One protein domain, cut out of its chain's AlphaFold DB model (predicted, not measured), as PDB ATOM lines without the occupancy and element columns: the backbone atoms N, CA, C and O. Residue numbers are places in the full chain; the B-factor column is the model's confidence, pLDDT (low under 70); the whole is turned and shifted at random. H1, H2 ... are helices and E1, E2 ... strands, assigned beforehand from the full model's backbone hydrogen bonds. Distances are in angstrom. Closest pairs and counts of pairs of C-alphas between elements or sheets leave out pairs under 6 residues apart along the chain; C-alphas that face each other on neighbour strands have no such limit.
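What this domain is: This is residues 2 to 109 of the 280 residues of an uncharacterized protein of Ensete ventricosum (UniProt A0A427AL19). Two small sheets stand end to end in a long, thin model: at one end a long ribbon of two strands, E1 and E4, with H1 packed on E4, and at the other a small sheet of E2, E3 and E5. Tails stick out at the two ends, residues 2 to 7 and 98 to 109. The printed part has 108 residues, under half in named elements, in the order E1, E2, E3, E4, H1, E5; the class is mixed, helices and strands, and both sheets, E1 - E4 and E2 - E3 - E5, are antiparallel. The whole is extended, with a radius of gyration of the C-alphas of 22.5 A, and spans 77 by 29 by 24 A.

Where its parts are: Find C-alpha 10 at (34.765, 5.373, -8.058); from there E1, residues 10 to 20, runs 30.3 A. Next come E2, residues 23 to 27, and E3, residues 34 to 39. E4, residues 44 to 53, covers 29.6 A, and H1, residues 61 to 74, 19.5 A. E5, residues 83 to 86, ends at C-alpha 86, (37.469, -15.148, -37.131).

How they stand to each other: Look first at E1 and E4, antiparallel at 166 degrees, with N 11 and O 52 at 2.9 A. E1 runs on into E2 at 82 degrees. E2 and E3 form a hairpin, with N 24 and O 38 at 2.8 A. E3, the inner strand, also pairs antiparallel with E5, with N 37 and O 83 at 2.9 A. The closest C-alphas of E4 and H1, Leu 49 and Ala 64, are 6.2 A apart. H1 is not on the sheet of E2, E3 and E5. In H1 every O i to N i+4 pair is within hydrogen-bond range.

The domain as a whole: The C-alphas of Ile 2 and Lys 101, the two farthest apart, are 80.0 A from each other. The printed part has no cut, and no link between named elements is long. Residues 87 to 109 hold no named element. Confidence is low, with pLDDT under 70, at residues 2 to 6, 59 to 60, 73 to 74, 92 to 96 and 108 to 109.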
ATOM      1  N   ILE A   2      18.724  13.493   8.276       43.88
ATOM      2  CA  ILE A   2      18.855  13.494   6.808       43.88
ATOM      3  C   ILE A   2      20.079  12.650   6.451       43.88
ATOM      4  O   ILE A   2      21.196  13.007   6.816       43.88
ATOM      5  N   ILE A   3      19.872  11.529   5.758       50.75
ATOM      6  CA  ILE A   3      20.964  10.695   5.246       50.75
ATOM      7  C   ILE A   3      21.337  11.228   3.861       50.75
ATOM      8  O   ILE A   3      20.635  10.982   2.881       50.75
ATOM      9  N   ILE A   4      22.428  11.989   3.785       59.16
ATOM     10  CA  ILE A   4      22.944  12.511   2.516       59.16
ATOM     11  C   ILE A   4      23.663  11.367   1.790       59.16
ATOM     12  O   ILE A   4      24.764  10.979   2.172       59.16
ATOM     13  N   ILE A   5      23.042  10.818   0.742       56.50
ATOM     14  CA  ILE A   5      23.653   9.774  -0.093       56.50
ATOM     15  C   ILE A   5      24.665  10.433  -1.041       56.50
ATOM     16  O   ILE A   5      24.331  10.846  -2.153       56.50
ATOM     17  N   SER A   6      25.913  10.551  -0.591       65.06
ATOM     18  CA  SER A   6      27.022  11.103  -1.369       65.06
ATOM     19  C   SER A   6      27.424  10.163  -2.513       65.06
ATOM     20  O   SER A   6      28.132   9.173  -2.332       65.06
ATOM     21  N   LYS A   7      26.993  10.491  -3.738       73.19
ATOM     22  CA  LYS A   7      27.417   9.799  -4.966       73.19
ATOM     23  C   LYS A   7      28.826  10.238  -5.378       73.19
ATOM     24  O   LYS A   7      28.989  11.067  -6.267       73.19
ATOM     25  N   VAL A   8      29.840   9.692  -4.710       81.56
ATOM     26  CA  VAL A   8      31.252   9.916  -5.056       81.56
ATOM     27  C   VAL A   8      31.651   8.983  -6.213       81.56
ATOM     28  O   VAL A   8      31.367   7.786  -6.126       81.56
ATOM     29  N   PRO A   9      32.295   9.475  -7.290       81.19
ATOM     30  CA  PRO A   9      32.755   8.619  -8.377       81.19
ATOM     31  C   PRO A   9      33.874   7.682  -7.907       81.19
ATOM     32  O   PRO A   9      34.816   8.102  -7.229       81.19
ATOM     33  N   LEU A  10      33.766   6.412  -8.296       82.88
ATOM     34  CA  LEU A  10      34.765   5.373  -8.058       82.88
ATOM     35  C   LEU A  10      35.487   5.085  -9.378       82.88
ATOM     36  O   LEU A  10      34.829   4.823 -10.384       82.88
ATOM     37  N   SER A  11      36.817   5.104  -9.366       84.88
ATOM     38  CA  SER A  11      37.648   4.684 -10.498       84.88
ATOM     39  C   SER A  11      38.420   3.418 -10.142       84.88
ATOM     40  O   SER A  11      38.855   3.240  -9.000       84.88
ATOM     41  N   LEU A  12      38.581   2.532 -11.123       85.94
ATOM     42  CA  LEU A  12      39.248   1.248 -10.966       85.94
ATOM     43  C   LEU A  12      40.047   0.923 -12.230       85.94
ATOM     44  O   LEU A  12      39.465   0.744 -13.298       85.94
ATOM     45  N   ALA A  13      41.368   0.825 -12.105       86.56
ATOM     46  CA  ALA A  13      42.258   0.438 -13.191       86.56
ATOM     47  C   ALA A  13      43.008  -0.851 -12.831       86.56
ATOM     48  O   ALA A  13      43.699  -0.940 -11.815       86.56
ATOM     49  N   ILE A  14      42.858  -1.857 -13.690       86.88
ATOM     50  CA  ILE A  14      43.545  -3.147 -13.601       86.88
ATOM     51  C   ILE A  14      44.775  -3.084 -14.507       86.88
ATOM     52  O   ILE A  14      44.660  -2.764 -15.690       86.88
ATOM     53  N   ARG A  15      45.949  -3.413 -13.965       88.94
ATOM     54  CA  ARG A  15      47.206  -3.511 -14.719       88.94
ATOM     55  C   ARG A  15      47.703  -4.946 -14.680       88.94
ATOM     56  O   ARG A  15      48.121  -5.405 -13.623       88.94
ATOM     57  N   VAL A  16      47.686  -5.647 -15.809       89.75
ATOM     58  CA  VAL A  16      48.378  -6.940 -15.926       89.75
ATOM     59  C   VAL A  16      49.879  -6.672 -16.026       89.75
ATOM     60  O   VAL A  16      50.301  -5.859 -16.844       89.75
ATOM     61  N   ALA A  17      50.667  -7.323 -15.172       91.06
ATOM     62  CA  ALA A  17      52.125  -7.231 -15.153       91.06
ATOM     63  C   ALA A  17      52.775  -8.441 -15.844       91.06
ATOM     64  O   ALA A  17      53.749  -8.280 -16.574       91.06
ATOM     65  N   LEU A  18      52.209  -9.638 -15.652       91.75
ATOM     66  CA  LEU A  18      52.641 -10.870 -16.309       91.75
ATOM     67  C   LEU A  18      51.442 -11.796 -16.539       91.75
ATOM     68  O   LEU A  18      50.572 -11.921 -15.681       91.75
ATOM     69  N   LEU A  19      51.434 -12.486 -17.680       91.50
ATOM     70  CA  LEU A  19      50.566 -13.630 -17.948       91.50
ATOM     71  C   LEU A  19      51.434 -14.751 -18.534       91.50
ATOM     72  O   LEU A  19      51.885 -14.647 -19.673       91.50
ATOM     73  N   ARG A  20      51.701 -15.807 -17.755       93.62
ATOM     74  CA  ARG A  20      52.544 -16.944 -18.162       93.62
ATOM     75  C   ARG A  20      51.731 -18.235 -18.192       93.62
ATOM     76  O   ARG A  20      51.174 -18.657 -17.183       93.62
ATOM     77  N   GLY A  21      51.693 -18.899 -19.340       93.19
ATOM     78  CA  GLY A  21      50.989 -20.168 -19.512       93.19
ATOM     79  C   GLY A  21      51.220 -20.763 -20.897       93.19
ATOM     80  O   GLY A  21      51.671 -20.071 -21.807       93.19
ATOM     81  N   THR A  22      50.912 -22.049 -21.056       95.31
ATOM     82  CA  THR A  22      51.027 -22.737 -22.350       95.31
ATOM     83  C   THR A  22      49.722 -22.571 -23.123       95.31
ATOM     84  O   THR A  22      48.702 -23.159 -22.763       95.31
ATOM     85  N   LEU A  23      49.740 -21.734 -24.161       94.06
ATOM     86  CA  LEU A  23      48.606 -21.530 -25.060       94.06
ATOM     87  C   LEU A  23      48.632 -22.581 -26.177       94.06
ATOM     88  O   LEU A  23      49.645 -22.746 -26.855       94.06
ATOM     89  N   ARG A  24      47.509 -23.266 -26.400       94.62
ATOM     90  CA  ARG A  24      47.285 -24.112 -27.572       94.62
ATOM     91  C   ARG A  24      46.524 -23.317 -28.626       94.62
ATOM     92  O   ARG A  24      45.475 -22.747 -28.334       94.62
ATOM     93  N   LEU A  25      47.045 -23.333 -29.847       94.25
ATOM     94  CA  LEU A  25      46.403 -22.803 -31.047       94.25
ATOM     95  C   LEU A  25      45.951 -23.974 -31.928       94.25
ATOM     96  O   LEU A  25      46.644 -24.989 -32.017       94.25
ATOM     97  N   HIS A  26      44.793 -23.845 -32.569       91.56
ATOM     98  CA  HIS A  26      44.261 -24.821 -33.514       91.56
ATOM     99  C   HIS A  26      43.563 -24.086 -34.660       91.56
ATOM    100  O   HIS A  26      42.511 -23.477 -34.478       91.56
ATOM    101  N   ILE A  27      44.173 -24.142 -35.840       90.31
ATOM    102  CA  ILE A  27      43.577 -23.683 -37.093       90.31
ATOM    103  C   ILE A  27      42.807 -24.866 -37.681       90.31
ATOM    104  O   ILE A  27      43.375 -25.946 -37.855       90.31
ATOM    105  N   LYS A  28      41.514 -24.676 -37.958       84.00
ATOM    106  CA  LYS A  28      40.716 -25.659 -38.703       84.00
ATOM    107  C   LYS A  28      41.205 -25.756 -40.158       84.00
ATOM    108  O   LYS A  28      41.694 -24.763 -40.692       84.00
ATOM    109  N   PRO A  29      41.039 -26.907 -40.835       80.94
ATOM    110  CA  PRO A  29      41.325 -26.998 -42.263       80.94
ATOM    111  C   PRO A  29      40.436 -26.032 -43.078       80.94
ATOM    112  O   PRO A  29      39.312 -25.722 -42.654       80.94
ATOM    113  N   PRO A  30      40.892 -25.589 -44.267       79.12
ATOM    114  CA  PRO A  30      40.044 -24.893 -45.231       79.12
ATOM    115  C   PRO A  30      38.754 -25.687 -45.518       79.12
ATOM    116  O   PRO A  30      38.803 -26.920 -45.557       79.12
ATOM    117  N   PRO A  31      37.599 -25.025 -45.716       82.50
ATOM    118  CA  PRO A  31      37.421 -23.585 -45.922       82.50
ATOM    119  C   PRO A  31      37.148 -22.788 -44.626       82.50
ATOM    120  O   PRO A  31      36.424 -21.801 -44.667       82.50
ATOM    121  N   SER A  32      37.652 -23.206 -43.459       84.19
ATOM    122  CA  SER A  32      37.407 -22.460 -42.217       84.19
ATOM    123  C   SER A  32      38.362 -21.278 -42.010       84.19
ATOM    124  O   SER A  32      39.570 -21.389 -42.186       84.19
ATOM    125  N   ASP A  33      37.790 -20.182 -41.521       90.50
ATOM    126  CA  ASP A  33      38.410 -18.933 -41.073       90.50
ATOM    127  C   ASP A  33      38.720 -18.882 -39.566       90.50
ATOM    128  O   ASP A  33      39.170 -17.858 -39.052       90.50
ATOM    129  N   GLN A  34      38.424 -19.952 -38.823       92.00
ATOM    130  CA  GLN A  34      38.429 -19.923 -37.361       92.00
ATOM    131  C   GLN A  34      39.760 -20.403 -36.785       92.00
ATOM    132  O   GLN A  34      40.112 -21.584 -36.889       92.00
ATOM    133  N   LEU A  35      40.438 -19.505 -36.071       92.81
ATOM    134  CA  LEU A  35      41.496 -19.855 -35.131       92.81
ATOM    135  C   LEU A  35      40.872 -20.113 -33.756       92.81
ATOM    136  O   LEU A  35      40.297 -19.217 -33.136       92.81
ATOM    137  N   TRP A  36      41.004 -21.342 -33.267       93.62
ATOM    138  CA  TRP A  36      40.634 -21.726 -31.907       93.62
ATOM    139  C   TRP A  36      41.851 -21.621 -30.983       93.62
ATOM    140  O   TRP A  36      42.931 -22.114 -31.319       93.62
ATOM    141  N   PHE A  37      41.687 -21.000 -29.815       93.81
ATOM    142  CA  PHE A  37      42.774 -20.789 -28.857       93.81
ATOM    143  C   PHE A  37      42.332 -21.012 -27.403       93.81
ATOM    144  O   PHE A  37      41.206 -20.706 -27.018       93.81
ATOM    145  N   GLY A  38      43.220 -21.596 -26.595       94.06
ATOM    146  CA  GLY A  38      42.938 -21.944 -25.199       94.06
ATOM    147  C   GLY A  38      44.193 -22.382 -24.445       94.06
ATOM    148  O   GLY A  38      45.081 -23.018 -25.013       94.06
ATOM    149  N   PHE A  39      44.306 -22.033 -23.166       94.19
ATOM    150  CA  PHE A  39      45.423 -22.443 -22.315       94.19
ATOM    151  C   PHE A  39      45.277 -23.909 -21.891       94.19
ATOM    152  O   PHE A  39      44.216 -24.332 -21.433       94.19
ATOM    153  N   THR A  40      46.350 -24.696 -21.999       93.50
ATOM    154  CA  THR A  40      46.330 -26.128 -21.633       93.50
ATOM    155  C   THR A  40      46.206 -26.364 -20.128       93.50
ATOM    156  O   THR A  40      45.797 -27.440 -19.704       93.50
ATOM    157  N   THR A  41      46.570 -25.366 -19.326       91.38
ATOM    158  CA  THR A  41      46.472 -25.324 -17.863       91.38
ATOM    159  C   THR A  41      46.100 -23.905 -17.431       91.38
ATOM    160  O   THR A  41      46.300 -22.961 -18.192       91.38
ATOM    161  N   MET A  42      45.588 -23.724 -16.210       91.44
ATOM    162  CA  MET A  42      45.357 -22.386 -15.644       91.44
ATOM    163  C   MET A  42      46.666 -21.566 -15.681       91.44
ATOM    164  O   MET A  42      47.654 -22.026 -15.102       91.44
ATOM    165  N   PRO A  43      46.707 -20.398 -16.349       91.94
ATOM    166  CA  PRO A  43      47.918 -19.589 -16.428       91.94
ATOM    167  C   PRO A  43      48.213 -18.862 -15.107       91.94
ATOM    168  O   PRO A  43      47.323 -18.576 -14.302       91.94
ATOM    169  N   GLU A  44      49.481 -18.522 -14.907       89.00
ATOM    170  CA  GLU A  44      49.928 -17.612 -13.856       89.00
ATOM    171  C   GLU A  44      49.691 -16.169 -14.325       89.00
ATOM    172  O   GLU A  44      50.226 -15.753 -15.352       89.00
ATOM    173  N   LEU A  45      48.858 -15.420 -13.595       88.81
ATOM    174  CA  LEU A  45      48.544 -14.014 -13.859       88.81
ATOM    175  C   LEU A  45      48.978 -13.160 -12.664       88.81
ATOM    176  O   LEU A  45      48.329 -13.208 -11.614       88.81
ATOM    177  N   ASP A  46      49.982 -12.312 -12.874       88.38
ATOM    178  CA  ASP A  46      50.346 -11.238 -11.951       88.38
ATOM    179  C   ASP A  46      49.737  -9.924 -12.434       88.38
ATOM    180  O   ASP A  46      49.876  -9.524 -13.595       88.38
ATOM    181  N   TRP A  47      49.041  -9.237 -11.537       86.94
ATOM    182  CA  TRP A  47      48.275  -8.039 -11.854       86.94
ATOM    183  C   TRP A  47      48.149  -7.139 -10.621       86.94
ATOM    184  O   TRP A  47      48.204  -7.597  -9.482       86.94
ATOM    185  N   ASN A  48      47.975  -5.843 -10.863       85.62
ATOM    186  CA  ASN A  48      47.862  -4.802  -9.849       85.62
ATOM    187  C   ASN A  48      46.541  -4.040 -10.008       85.62
ATOM    188  O   ASN A  48      45.985  -3.965 -11.109       85.62
ATOM    189  N   LEU A  49      46.055  -3.465  -8.905       86.25
ATOM    190  CA  LEU A  49      44.768  -2.775  -8.842       86.25
ATOM    191  C   LEU A  49      44.912  -1.355  -8.287       86.25
ATOM    192  O   LEU A  49      44.991  -1.156  -7.074       86.25
ATOM    193  N   ASP A  50      44.866  -0.369  -9.176       85.00
ATOM    194  CA  ASP A  50      44.731   1.036  -8.805       85.00
ATOM    195  C   ASP A  50      43.238   1.333  -8.565       85.00
ATOM    196  O   ASP A  50      42.425   1.213  -9.481       85.00
ATOM    197  N   SER A  51      42.850   1.725  -7.346       85.62
ATOM    198  CA  SER A  51      41.490   2.226  -7.051       85.62
ATOM    199  C   SER A  51      41.541   3.679  -6.569       85.62
ATOM    200  O   SER A  51      42.430   4.046  -5.796       85.62
ATOM    201  N   SER A  52      40.581   4.512  -6.977       83.31
ATOM    202  CA  SER A  52      40.405   5.865  -6.430       83.31
ATOM    203  C   SER A  52      38.937   6.234  -6.220       83.31
ATOM    204  O   SER A  52      38.029   5.649  -6.810       83.31
ATOM    205  N   VAL A  53      38.717   7.196  -5.326       83.38
ATOM    206  CA  VAL A  53      37.407   7.667  -4.870       83.38
ATOM    207  C   VAL A  53      37.451   9.192  -4.882       83.38
ATOM    208  O   VAL A  53      38.058   9.813  -4.005       83.38
ATOM    209  N   GLY A  54      36.908   9.786  -5.947       79.31
ATOM    210  CA  GLY A  54      37.327  11.122  -6.378       79.31
ATOM    211  C   GLY A  54      38.854  11.190  -6.538       79.31
ATOM    212  O   GLY A  54      39.482  10.254  -7.043       79.31
ATOM    213  N   ASP A  55      39.453  12.265  -6.027       76.06
ATOM    214  CA  ASP A  55      40.897  12.541  -6.112       76.06
ATOM    215  C   ASP A  55      41.757  11.657  -5.184       76.06
ATOM    216  O   ASP A  55      42.987  11.668  -5.252       76.06
ATOM    217  N   ARG A  56      41.133  10.883  -4.284       78.19
ATOM    218  CA  ARG A  56      41.840  10.068  -3.287       78.19
ATOM    219  C   ARG A  56      42.062   8.654  -3.807       78.19
ATOM    220  O   ARG A  56      41.110   7.893  -3.967       78.19
ATOM    221  N   LYS A  57      43.324   8.262  -4.011       78.56
ATOM    222  CA  LYS A  57      43.687   6.848  -4.202       78.56
ATOM    223  C   LYS A  57      43.367   6.055  -2.930       78.56
ATOM    224  O   LYS A  57      43.714   6.488  -1.833       78.56
ATOM    225  N   ILE A  58      42.726   4.897  -3.079       75.94
ATOM    226  CA  ILE A  58      42.421   3.965  -1.987       75.94
ATOM    227  C   ILE A  58      42.858   2.566  -2.420       75.94
ATOM    228  O   ILE A  58      42.140   1.880  -3.143       75.94
ATOM    229  N   THR A  59      44.022   2.120  -1.952       68.75
ATOM    230  CA  THR A  59      44.526   0.763  -2.209       68.75
ATOM    231  C   THR A  59      43.727  -0.255  -1.391       68.75
ATOM    232  O   THR A  59      44.090  -0.598  -0.267       68.75
ATOM    233  N   SER A  60      42.599  -0.723  -1.929       69.25
ATOM    234  CA  SER A  60      41.724  -1.666  -1.226       69.25
ATOM    235  C   SER A  60      42.089  -3.118  -1.533       69.25
ATOM    236  O   SER A  60      41.586  -3.723  -2.484       69.25
ATOM    237  N   SER A  61      42.920  -3.717  -0.675       75.56
ATOM    238  CA  SER A  61      43.320  -5.133  -0.759       75.56
ATOM    239  C   SER A  61      42.127  -6.100  -0.789       75.56
ATOM    240  O   SER A  61      42.212  -7.173  -1.382       75.56
ATOM    241  N   HIS A  62      40.986  -5.712  -0.207       77.00
ATOM    242  CA  HIS A  62      39.738  -6.476  -0.284       77.00
ATOM    243  C   HIS A  62      39.152  -6.504  -1.702       77.00
ATOM    244  O   HIS A  62      38.724  -7.562  -2.160       77.00
ATOM    245  N   ILE A  63      39.166  -5.375  -2.424       77.56
ATOM    246  CA  ILE A  63      38.722  -5.331  -3.827       77.56
ATOM    247  C   ILE A  63      39.709  -6.122  -4.697       77.56
ATOM    248  O   ILE A  63      39.271  -6.888  -5.553       77.56
ATOM    249  N   ALA A  64      41.016  -6.039  -4.418       78.50
ATOM    250  CA  ALA A  64      42.025  -6.842  -5.109       78.50
ATOM    251  C   ALA A  64      41.795  -8.357  -4.928       78.50
ATOM    252  O   ALA A  64      41.750  -9.099  -5.908       78.50
ATOM    253  N   LEU A  65      41.551  -8.825  -3.699       79.81
ATOM    254  CA  LEU A  65      41.250 -10.236  -3.432       79.81
ATOM    255  C   LEU A  65      39.946 -10.698  -4.110       79.81
ATOM    256  O   LEU A  65      39.892 -11.793  -4.674       79.81
ATOM    257  N   LEU A  66      38.904  -9.859  -4.097       78.19
ATOM    258  CA  LEU A  66      37.645 -10.143  -4.790       78.19
ATOM    259  C   LEU A  66      37.850 -10.265  -6.307       78.19
ATOM    260  O   LEU A  66      37.370 -11.231  -6.900       78.19
ATOM    261  N   PHE A  67      38.594  -9.346  -6.928       78.94
ATOM    262  CA  PHE A  67      38.899  -9.410  -8.360       78.94
ATOM    263  C   PHE A  67      39.790 -10.604  -8.717       78.94
ATOM    264  O   PHE A  67      39.472 -11.301  -9.672       78.94
ATOM    265  N   GLY A  68      40.822 -10.926  -7.934       74.88
ATOM    266  CA  GLY A  68      41.694 -12.080  -8.207       74.88
ATOM    267  C   GLY A  68      40.936 -13.412  -8.219       74.88
ATOM    268  O   GLY A  68      41.147 -14.249  -9.100       74.88
ATOM    269  N   ASN A  69      39.985 -13.572  -7.295       75.69
ATOM    270  CA  ASN A  69      39.094 -14.732  -7.263       75.69
ATOM    271  C   ASN A  69      38.104 -14.740  -8.444       75.69
ATOM    272  O   ASN A  69      37.847 -15.797  -9.013       75.69
ATOM    273  N   ARG A  70      37.575 -13.576  -8.852       76.06
ATOM    274  CA  ARG A  70      36.694 -13.457 -10.031       76.06
ATOM    275  C   ARG A  70      37.436 -13.758 -11.333       76.06
ATOM    276  O   ARG A  70      36.914 -14.508 -12.145       76.06
ATOM    277  N   VAL A  71      38.646 -13.235 -11.517       74.12
ATOM    278  CA  VAL A  71      39.450 -13.410 -12.739       74.12
ATOM    279  C   VAL A  71      39.869 -14.871 -12.930       74.12
ATOM    280  O   VAL A  71      39.754 -15.384 -14.037       74.12
ATOM    281  N   LYS A  72      40.234 -15.595 -11.860       72.19
ATOM    282  CA  LYS A  72      40.491 -17.048 -11.945       72.19
ATOM    283  C   LYS A  72      39.263 -17.882 -12.328       72.19
ATOM    284  O   LYS A  72      39.433 -18.951 -12.902       72.19
ATOM    285  N   VAL A  73      38.049 -17.405 -12.042       65.94
ATOM    286  CA  VAL A  73      36.798 -18.022 -12.522       65.94
ATOM    287  C   VAL A  73      36.474 -17.582 -13.957       65.94
ATOM    288  O   VAL A  73      35.951 -18.378 -14.725       65.94
ATOM    289  N   LEU A  74      36.820 -16.344 -14.328       65.56
ATOM    290  CA  LEU A  74      36.559 -15.761 -15.649       65.56
ATOM    291  C   LEU A  74      37.549 -16.222 -16.736       65.56
ATOM    292  O   LEU A  74      37.292 -16.007 -17.918       65.56
ATOM    293  N   PHE A  75      38.643 -16.907 -16.382       74.44
ATOM    294  CA  PHE A  75      39.463 -17.663 -17.337       74.44
ATOM    295  C   PHE A  75      38.739 -18.935 -17.821       74.44
ATOM    296  O   PHE A  75      39.218 -20.059 -17.675       74.44
ATOM    297  N   HIS A  76      37.607 -18.728 -18.496       76.75
ATOM    298  CA  HIS A  76      36.916 -19.721 -19.320       76.75
ATOM    299  C   HIS A  76      37.770 -20.190 -20.511       76.75
ATOM    300  O   HIS A  76      37.402 -21.141 -21.179       76.75
ATOM    301  N   LEU A  77      38.923 -19.563 -20.757       86.19
ATOM    302  CA  LEU A  77      39.859 -19.856 -21.845       86.19
ATOM    303  C   LEU A  77      40.832 -21.014 -21.527       86.19
ATOM    304  O   LEU A  77      41.928 -21.064 -22.079       86.19
ATOM    305  N   VAL A  78      40.486 -21.905 -20.592       90.94
ATOM    306  CA  VAL A  78      41.306 -23.061 -20.180       90.94
ATOM    307  C   VAL A  78      40.642 -24.358 -20.649       90.94
ATOM    308  O   VAL A  78      39.433 -24.543 -20.464       90.94
ATOM    309  N   LEU A  79      41.444 -25.268 -21.218       88.56
ATOM    310  CA  LEU A  79      40.991 -26.559 -21.748       88.56
ATOM    311  C   LEU A  79      40.116 -27.327 -20.725       88.56
ATOM    312  O   LEU A  79      40.446 -27.354 -19.538       88.56
ATOM    313  N   PRO A  80      39.015 -27.975 -21.159       89.56
ATOM    314  CA  PRO A  80      38.638 -28.279 -22.547       89.56
ATOM    315  C   PRO A  80      37.999 -27.117 -23.325       89.56
ATOM    316  O   PRO A  80      37.694 -27.285 -24.503       89.56
ATOM    317  N   ASN A  81      37.790 -25.964 -22.694       90.38
ATOM    318  CA  ASN A  81      37.185 -24.799 -23.329       90.38
ATOM    319  C   ASN A  81      38.195 -24.081 -24.245       90.38
ATOM    320  O   ASN A  81      39.390 -24.022 -23.943       90.38
ATOM    321  N   TYR A  82      37.694 -23.513 -25.342       90.19
ATOM    322  CA  TYR A  82      38.445 -22.705 -26.303       90.19
ATOM    323  C   TYR A  82      37.615 -21.482 -26.687       90.19
ATOM    324  O   TYR A  82      36.392 -21.579 -26.787       90.19
ATOM    325  N   GLU A  83      38.295 -20.382 -26.982       91.50
ATOM    326  CA  GLU A  83      37.714 -19.221 -27.654       91.50
ATOM    327  C   GLU A  83      38.005 -19.317 -29.163       91.50
ATOM    328  O   GLU A  83      39.015 -19.901 -29.571       91.50
ATOM    329  N   SER A  84      37.138 -18.753 -30.008       91.81
ATOM    330  CA  SER A  84      37.313 -18.756 -31.466       91.81
ATOM    331  C   SER A  84      37.344 -17.341 -32.032       91.81
ATOM    332  O   SER A  84      36.365 -16.610 -31.895       91.81
ATOM    333  N   ILE A  85      38.422 -16.984 -32.732       93.00
ATOM    334  CA  ILE A  85      38.517 -15.733 -33.492       93.00
ATOM    335  C   ILE A  85      38.397 -16.010 -34.997       93.00
ATOM    336  O   ILE A  85      39.004 -16.946 -35.521       93.00
ATOM    337  N   CYS A  86      37.586 -15.197 -35.674       91.00
ATOM    338  CA  CYS A  86      37.469 -15.148 -37.131       91.00
ATOM    339  C   CYS A  86      38.692 -14.436 -37.725       91.00
ATOM    340  O   CYS A  86      39.084 -13.366 -37.250       91.00
ATOM    341  N   ILE A  87      39.278 -15.018 -38.768       89.19
ATOM    342  CA  ILE A  87      40.397 -14.462 -39.528       89.19
ATOM    343  C   ILE A  87      39.934 -14.331 -40.991       89.19
ATOM    344  O   ILE A  87      40.100 -15.270 -41.769       89.19
ATOM    345  N   PRO A  88      39.333 -13.190 -41.398       82.12
ATOM    346  CA  PRO A  88      38.588 -13.099 -42.659       82.12
ATOM    347  C   PRO A  88      39.387 -13.442 -43.924       82.12
ATOM    348  O   PRO A  88      38.825 -13.956 -44.883       82.12
ATOM    349  N   TRP A  89      40.703 -13.204 -43.924       77.00
ATOM    350  CA  TRP A  89      41.588 -13.505 -45.057       77.00
ATOM    351  C   TRP A  89      41.934 -14.997 -45.218       77.00
ATOM    352  O   TRP A  89      42.590 -15.360 -46.188       77.00
ATOM    353  N   MET A  90      41.503 -15.872 -44.302       80.62
ATOM    354  CA  MET A  90      41.616 -17.328 -44.471       80.62
ATOM    355  C   MET A  90      40.512 -17.916 -45.370       80.62
ATOM    356  O   MET A  90      40.649 -19.054 -45.825       80.62
ATOM    357  N   LEU A  91      39.440 -17.166 -45.662       75.62
ATOM    358  CA  LEU A  91      38.440 -17.569 -46.652       75.62
ATOM    359  C   LEU A  91      38.958 -17.302 -48.069       75.62
ATOM    360  O   LEU A  91      39.035 -16.159 -48.513       75.62
ATOM    361  N   ALA A  92      39.234 -18.369 -48.818       65.25
ATOM    362  CA  ALA A  92      39.554 -18.307 -50.245       65.25
ATOM    363  C   ALA A  92      38.298 -18.064 -51.120       65.25
ATOM    364  O   ALA A  92      38.069 -18.764 -52.101       65.25
ATOM    365  N   GLU A  93      37.464 -17.078 -50.764       66.25
ATOM    366  CA  GLU A  93      36.353 -16.602 -51.612       66.25
ATOM    367  C   GLU A  93      36.854 -15.874 -52.871       66.25
ATOM    368  O   GLU A  93      36.123 -15.725 -53.851       66.25
ATOM    369  N   LYS A  94      38.111 -15.421 -52.839       61.69
ATOM    370  CA  LYS A  94      38.851 -14.839 -53.956       61.69
ATOM    371  C   LYS A  94      40.255 -15.424 -53.964       61.69
ATOM    372  O   LYS A  94      40.855 -15.597 -52.902       61.69
ATOM    373  N   ASP A  95      40.802 -15.660 -55.150       60.97
ATOM    374  CA  ASP A  95      42.180 -16.137 -55.338       60.97
ATOM    375  C   ASP A  95      43.221 -15.000 -55.200       60.97
ATOM    376  O   ASP A  95      44.215 -14.932 -55.919       60.97
ATOM    377  N   ASP A  96      43.019 -14.111 -54.220       66.19
ATOM    378  CA  ASP A  96      43.889 -12.962 -53.909       66.19
ATOM    379  C   ASP A  96      45.192 -13.391 -53.175       66.19
ATOM    380  O   ASP A  96      45.891 -12.577 -52.564       66.19
ATOM    381  N   TRP A  97      45.529 -14.686 -53.205       70.50
ATOM    382  CA  TRP A  97      46.705 -15.263 -52.553       70.50
ATOM    383  C   TRP A  97      47.997 -14.804 -53.237       70.50
ATOM    384  O   TRP A  97      48.153 -14.924 -54.454       70.50
ATOM    385  N   ILE A  98      48.981 -14.363 -52.445       70.69
ATOM    386  CA  ILE A  98      50.314 -14.022 -52.960       70.69
ATOM    387  C   ILE A  98      50.898 -15.263 -53.670       70.69
ATOM    388  O   ILE A  98      51.068 -16.300 -53.020       70.69
ATOM    389  N   PRO A  99      51.234 -15.193 -54.977       75.88
ATOM    390  CA  PRO A  99      51.716 -16.352 -55.721       75.88
ATOM    391  C   PRO A  99      52.937 -16.986 -55.050       75.88
ATOM    392  O   PRO A  99      53.834 -16.272 -54.606       75.88
ATOM    393  N   ARG A 100      53.031 -18.325 -55.029       71.62
ATOM    394  CA  ARG A 100      54.082 -19.046 -54.269       71.62
ATOM    395  C   ARG A 100      55.520 -18.595 -54.571       71.62
ATOM    396  O   ARG A 100      56.376 -18.705 -53.705       71.62
ATOM    397  N   LYS A 101      55.766 -18.077 -55.782       73.56
ATOM    398  CA  LYS A 101      57.059 -17.540 -56.255       73.56
ATOM    399  C   LYS A 101      57.393 -16.126 -55.746       73.56
ATOM    400  O   LYS A 101      58.539 -15.712 -55.860       73.56
ATOM    401  N   ALA A 102      56.402 -15.386 -55.249       77.25
ATOM    402  CA  ALA A 102      56.517 -14.021 -54.727       77.25
ATOM    403  C   ALA A 102      56.267 -13.938 -53.207       77.25
ATOM    404  O   ALA A 102      56.592 -12.933 -52.581       77.25
ATOM    405  N   ALA A 103      55.693 -14.984 -52.605       74.62
ATOM    406  CA  ALA A 103      55.483 -15.074 -51.166       74.62
ATOM    407  C   ALA A 103      56.827 -15.263 -50.421       74.62
ATOM    408  O   ALA A 103      57.537 -16.225 -50.717       74.62
ATOM    409  N   PRO A 104      57.174 -14.421 -49.427       74.94
ATOM    410  CA  PRO A 104      58.459 -14.471 -48.715       74.94
ATOM    411  C   PRO A 104      58.511 -15.567 -47.629       74.94
ATOM    412  O   PRO A 104      59.163 -15.407 -46.598       74.94
ATOM    413  N   PHE A 105      57.789 -16.672 -47.825       73.94
ATOM    414  CA  PHE A 105      57.581 -17.721 -46.826       73.94
ATOM    415  C   PHE A 105      58.168 -19.054 -47.294       73.94
ATOM    416  O   PHE A 105      58.096 -19.406 -48.471       73.94
ATOM    417  N   ILE A 106      58.728 -19.822 -46.357       72.75
ATOM    418  CA  ILE A 106      59.255 -21.161 -46.636       72.75
ATOM    419  C   ILE A 106      58.071 -22.122 -46.788       72.75
ATOM    420  O   ILE A 106      57.399 -22.455 -45.813       72.75
ATOM    421  N   TRP A 107      57.824 -22.575 -48.016       70.25
ATOM    422  CA  TRP A 107      56.828 -23.605 -48.306       70.25
ATOM    423  C   TRP A 107      57.328 -24.960 -47.796       70.25
ATOM    424  O   TRP A 107      58.266 -25.533 -48.347       70.25
ATOM    425  N   ILE A 108      56.710 -25.465 -46.727       69.88
ATOM    426  CA  ILE A 108      56.999 -26.798 -46.191       69.88
ATOM    427  C   ILE A 108      56.288 -27.825 -47.077       69.88
ATOM    428  O   ILE A 108      55.068 -27.966 -47.005       69.88
ATOM    429  N   ASN A 109      57.045 -28.548 -47.905       57.28
ATOM    430  CA  ASN A 109      56.529 -29.729 -48.592       57.28
ATOM    431  C   ASN A 109      56.441 -30.881 -47.582       57.28
ATOM    432  O   ASN A 109      57.464 -31.395 -47.135       57.28
TER     433      ASN A 109